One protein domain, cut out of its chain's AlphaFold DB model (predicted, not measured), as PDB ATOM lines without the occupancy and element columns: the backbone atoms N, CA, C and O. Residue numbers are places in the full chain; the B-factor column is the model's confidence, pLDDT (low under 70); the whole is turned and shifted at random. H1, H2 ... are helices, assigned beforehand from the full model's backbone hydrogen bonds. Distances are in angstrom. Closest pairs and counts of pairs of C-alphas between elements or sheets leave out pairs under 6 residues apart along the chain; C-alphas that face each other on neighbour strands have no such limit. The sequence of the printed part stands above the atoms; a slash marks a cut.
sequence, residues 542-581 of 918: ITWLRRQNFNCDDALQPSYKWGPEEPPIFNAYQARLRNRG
ATOM      1  N   ILE A 542      42.896 -40.053  22.603       92.31
ATOM      2  CA  ILE A 542      43.272 -39.793  21.202       92.31
ATOM      3  C   ILE A 542      42.049 -39.859  20.276       92.31
ATOM      4  O   ILE A 542      41.910 -39.021  19.382       92.31
ATOM      5  N   THR A 543      41.136 -40.819  20.468       92.56
ATOM      6  CA  THR A 543      39.903 -40.883  19.657       92.56
ATOM      7  C   THR A 543      38.932 -39.737  19.957       92.56
ATOM      8  O   THR A 543      38.245 -39.283  19.042       92.56
ATOM      9  N   TRP A 544      38.911 -39.219  21.189       91.12
ATOM     10  CA  TRP A 544      38.153 -38.022  21.554       91.12
ATOM     11  C   TRP A 544      38.739 -36.763  20.906       91.12
ATOM     12  O   TRP A 544      38.014 -36.053  20.213       91.12
ATOM     13  N   LEU A 545      40.055 -36.541  21.016       90.81
ATOM     14  CA  LEU A 545      40.745 -35.428  20.348       90.81
ATOM     15  C   LEU A 545      40.519 -35.439  18.829       90.81
ATOM     16  O   LEU A 545      40.196 -34.405  18.253       90.81
ATOM     17  N   ARG A 546      40.583 -36.612  18.181       91.69
ATOM     18  CA  ARG A 546      40.262 -36.757  16.747       91.69
ATOM     19  C   ARG A 546      38.825 -36.354  16.398       91.69
ATOM     20  O   ARG A 546      38.612 -35.820  15.317       91.69
ATOM     21  N   ARG A 547      37.848 -36.585  17.284       90.19
ATOM     22  CA  ARG A 547      36.449 -36.151  17.085       90.19
ATOM     23  C   ARG A 547      36.269 -34.638  17.234       90.19
ATOM     24  O   ARG A 547      35.374 -34.097  16.603       90.19
ATOM     25  N   GLN A 548      37.128 -33.978  18.012       88.75
ATOM     26  CA  GLN A 548      37.164 -32.518  18.171       88.75
ATOM     27  C   GLN A 548      38.152 -31.834  17.206       88.75
ATOM     28  O   GLN A 548      38.623 -30.735  17.480       88.75
ATOM     29  N   ASN A 549      38.524 -32.487  16.093       87.94
ATOM     30  CA  ASN A 549      39.510 -31.992  15.117       87.94
ATOM     31  C   ASN A 549      40.849 -31.533  15.742       87.94
ATOM     32  O   ASN A 549      41.502 -30.631  15.228       87.94
ATOM     33  N   PHE A 550      41.258 -32.169  16.845       85.69
ATOM     34  CA  PHE A 550      42.411 -31.816  17.683       85.69
ATOM     35  C   PHE A 550      42.352 -30.437  18.372       85.69
ATOM     36  O   PHE A 550      43.372 -30.004  18.907       85.69
ATOM     37  N   ASN A 551      41.190 -29.772  18.456       87.50
ATOM     38  CA  ASN A 551      41.062 -28.600  19.323       87.50
ATOM     39  C   ASN A 551      41.129 -29.022  20.802       87.50
ATOM     40  O   ASN A 551      40.221 -29.677  21.321       87.50
ATOM     41  N   CYS A 552      42.214 -28.648  21.482       83.25
ATOM     42  CA  CYS A 552      42.432 -28.973  22.889       83.25
ATOM     43  C   CYS A 552      41.439 -28.251  23.809       83.25
ATOM     44  O   CYS A 552      40.936 -28.872  24.744       83.25
ATOM     45  N   ASP A 553      41.106 -26.988  23.534       82.56
ATOM     46  CA  ASP A 553      40.256 -26.190  24.425       82.56
ATOM     47  C   ASP A 553      38.810 -26.713  24.455       82.56
ATOM     48  O   ASP A 553      38.190 -26.764  25.519       82.56
ATOM     49  N   ASP A 554      38.290 -27.195  23.323       81.12
ATOM     50  CA  ASP A 554      36.987 -27.878  23.254       81.12
ATOM     51  C   ASP A 554      37.043 -29.299  23.839       81.12
ATOM     52  O   ASP A 554      36.077 -29.771  24.441       81.12
ATOM     53  N   ALA A 555      38.174 -30.003  23.704       82.94
ATOM     54  CA  ALA A 555      38.329 -31.363  24.220       82.94
ATOM     55  C   ALA A 555      38.458 -31.439  25.755       82.94
ATOM     56  O   ALA A 555      38.090 -32.467  26.332       82.94
ATOM     57  N   LEU A 556      38.965 -30.376  26.394       84.81
ATOM     58  CA  LEU A 556      39.131 -30.239  27.849       84.81
ATOM     59  C   LEU A 556      37.880 -29.689  28.565       84.81
ATOM     60  O   LEU A 556      37.810 -29.735  29.796       84.81
ATOM     61  N   GLN A 557      36.896 -29.159  27.832       85.31
ATOM     62  CA  GLN A 557      35.652 -28.653  28.418       85.31
ATOM     63  C   GLN A 557      34.737 -29.793  28.918       85.31
ATOM     64  O   GLN A 557      34.700 -30.875  28.321       85.31
ATOM     65  N   PRO A 558      33.968 -29.569  30.004       87.25
ATOM     66  CA  PRO A 558      32.954 -30.521  30.445       87.25
ATOM     67  C   PRO A 558      31.868 -30.689  29.381       87.25
ATOM     68  O   PRO A 558      31.535 -29.763  28.641       87.25
ATOM     69  N   SER A 559      31.267 -31.876  29.321       85.94
ATOM     70  CA  SER A 559      30.122 -32.116  28.445       85.94
ATOM     71  C   SER A 559      28.941 -31.226  28.837       85.94
ATOM     72  O   SER A 559      28.681 -31.026  30.018       85.94
ATOM     73  N   TYR A 560      28.130 -30.811  27.861       81.56
ATOM     74  CA  TYR A 560      26.848 -30.128  28.100       81.56
ATOM     75  C   TYR A 560      25.854 -30.932  28.971       81.56
ATOM     76  O   TYR A 560      24.852 -30.386  29.424       81.56
ATOM     77  N   LYS A 561      26.117 -32.231  29.179       82.12
ATOM     78  CA  LYS A 561      25.371 -33.125  30.078       82.12
ATOM     79  C   LYS A 561      25.897 -33.156  31.520       82.12
ATOM     80  O   LYS A 561      25.291 -33.827  32.344       82.12
ATOM     81  N   TRP A 562      27.024 -32.511  31.819       89.69
ATOM     82  CA  TRP A 562      27.601 -32.514  33.162       89.69
ATOM     83  C   TRP A 562      26.826 -31.584  34.101       89.69
ATOM     84  O   TRP A 562      26.630 -30.401  33.809       89.69
ATOM     85  N   GLY A 563      26.406 -32.132  35.237       89.75
ATOM     86  CA  GLY A 563      25.607 -31.457  36.250       89.75
ATOM     87  C   GLY A 563      24.593 -32.411  36.894       89.75
ATOM     88  O   GLY A 563      24.601 -33.604  36.587       89.75
ATOM     89  N   PRO A 564      23.705 -31.882  37.752       91.38
ATOM     90  CA  PRO A 564      22.624 -32.643  38.380       91.38
ATOM     91  C   PRO A 564      21.642 -33.221  37.351       91.38
ATOM     92  O   PRO A 564      21.286 -32.533  36.395       91.38
ATOM     93  N   GLU A 565      21.148 -34.447  37.560       88.75
ATOM     94  CA  GLU A 565      20.141 -35.060  36.668       88.75
ATOM     95  C   GLU A 565      18.774 -34.354  36.756       88.75
ATOM     96  O   GLU A 565      18.062 -34.242  35.757       88.75
ATOM     97  N   GLU A 566      18.399 -33.846  37.935       88.75
ATOM     98  CA  GLU A 566      17.107 -33.185  38.143       88.75
ATOM     99  C   GLU A 566      17.010 -31.840  37.392       88.75
ATOM    100  O   GLU A 566      17.733 -30.899  37.736       88.75
ATOM    101  N   PRO A 567      16.055 -31.662  36.451       89.38
ATOM    102  CA  PRO A 567      15.909 -30.424  35.682       89.38
ATOM    103  C   PRO A 567      15.832 -29.110  36.487       89.38
ATOM    104  O   PRO A 567      16.469 -28.143  36.059       89.38
ATOM    105  N   PRO A 568      15.108 -28.995  37.625       91.62
ATOM    106  CA  PRO A 568      15.098 -27.744  38.389       91.62
ATOM    107  C   PRO A 568      16.462 -27.436  39.021       91.62
ATOM    108  O   PRO A 568      16.901 -26.285  38.986       91.62
ATOM    109  N   ILE A 569      17.161 -28.452  39.540       90.75
ATOM    110  CA  ILE A 569      18.486 -28.297  40.151       90.75
ATOM    111  C   ILE A 569      19.527 -27.973  39.066       90.75
ATOM    112  O   ILE A 569      20.315 -27.042  39.233       90.75
ATOM    113  N   PHE A 570      19.475 -28.650  37.913       91.38
ATOM    114  CA  PHE A 570      20.319 -28.354  36.753       91.38
ATOM    115  C   PHE A 570      20.144 -26.910  36.266       91.38
ATOM    116  O   PHE A 570      21.128 -26.204  36.048       91.38
ATOM    117  N   ASN A 571      18.906 -26.419  36.156       91.31
ATOM    118  CA  ASN A 571      18.639 -25.035  35.755       91.31
ATOM    119  C   ASN A 571      19.199 -24.010  36.760       91.31
ATOM    120  O   ASN A 571      19.753 -22.988  36.344       91.31
ATOM    121  N   ALA A 572      19.114 -24.288  38.066       90.25
ATOM    122  CA  ALA A 572      19.714 -23.452  39.108       90.25
ATOM    123  C   ALA A 572      21.256 -23.477  39.067       90.25
ATOM    124  O   ALA A 572      21.896 -22.429  39.180       90.25
ATOM    125  N   TYR A 573      21.857 -24.647  38.833       90.50
ATOM    126  CA  TYR A 573      23.299 -24.815  38.635       90.50
ATOM    127  C   TYR A 573      23.800 -24.020  37.416       90.50
ATOM    128  O   TYR A 573      24.725 -23.216  37.535       90.50
ATOM    129  N   GLN A 574      23.121 -24.139  36.269       89.12
ATOM    130  CA  GLN A 574      23.433 -23.381  35.052       89.12
ATOM    131  C   GLN A 574      23.263 -21.863  35.237       89.12
ATOM    132  O   GLN A 574      24.049 -21.081  34.702       89.12
ATOM    133  N   ALA A 575      22.281 -21.414  36.026       88.19
ATOM    134  CA  ALA A 575      22.165 -20.003  36.396       88.19
ATOM    135  C   ALA A 575      23.354 -19.535  37.257       88.19
ATOM    136  O   ALA A 575      23.948 -18.496  36.974       88.19
ATOM    137  N   ARG A 576      23.767 -20.324  38.257       87.50
ATOM    138  CA  ARG A 576      24.913 -20.002  39.124       87.50
ATOM    139  C   ARG A 576      26.248 -20.004  38.363       87.50
ATOM    140  O   ARG A 576      27.100 -19.164  38.652       87.50
ATOM    141  N   LEU A 577      26.412 -20.885  37.370       86.56
ATOM    142  CA  LEU A 577      27.548 -20.893  36.438       86.56
ATOM    143  C   LEU A 577      27.634 -19.596  35.620       86.56
ATOM    144  O   LEU A 577      28.698 -18.975  35.575       86.56
ATOM    145  N   ARG A 578      26.513 -19.158  35.019       84.50
ATOM    146  CA  ARG A 578      26.436 -17.878  34.291       84.50
ATOM    147  C   ARG A 578      26.781 -16.697  35.200       84.50
ATOM    148  O   ARG A 578      27.603 -15.870  34.823       84.50
ATOM    149  N   ASN A 579      26.239 -16.664  36.419       84.94
ATOM    150  CA  ASN A 579      26.462 -15.569  37.370       84.94
ATOM    151  C   ASN A 579      27.919 -15.450  37.866       84.94
ATOM    152  O   ASN A 579      28.312 -14.374  38.303       84.94
ATOM    153  N   ARG A 580      28.734 -16.518  37.803       77.25
ATOM    154  CA  ARG A 580      30.191 -16.463  38.067       77.25
ATOM    155  C   ARG A 580      31.047 -16.315  36.794       77.25
ATOM    156  O   ARG A 580      32.266 -16.420  36.883       77.25
ATOM    157  N   GLY A 581      30.446 -16.111  35.616       71.69
ATOM    158  CA  GLY A 581      31.174 -15.988  34.343       71.69
ATOM    159  C   GLY A 581      31.897 -17.268  33.896       71.69
ATOM    160  O   GLY A 581      32.794 -17.209  33.062       71.69
TER     161      GLY A 581
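This is residues 542 to 581 of the 918 residues of the protein "Transporter" of Ixodes scapularis (UniProt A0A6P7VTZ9). The longest helix, H3, lies at one end of a strung-out model, and the short helices H1 and H2 lie at the other, with the link of residues 556 to 566 between. Residues 575 to 581, of which 575 to 579 belong to H3, stick out. The 40 printed residues, with helices H1, H2, H3 in chain order and no named strand, are all helix in class and only just loose, close to extended: the radius of gyration of the C-alphas is 13.3 A, the spans 34 by 22 by 9 A.

H3, residues 567 to 579, runs 18.3 A from C-alpha 567 at (15.909, -30.424, 35.682) to C-alpha 579 at (26.462, -15.569, 37.370). H2 is residues 552 to 555, and H1 residues 542 to 547, from C-alpha 542 at (43.272, -39.793, 21.202).

H3 is apart from H1 and H2. H1 and H2 only just touch, with 3 pairs of C-alphas within 8 A; the closest, of Leu 545 and Ala 555, are 6.1 A apart. In H3 and H1 every O i to N i+4 pair is within hydrogen-bond range; H2 is too short for such a pair.

The C-alphas farthest apart, of Ile 542 and Pro 568, are 35.1 A apart. The printed part has no cut; H2 to H3 is a long link. No printed residue is under 70 in pLDDT.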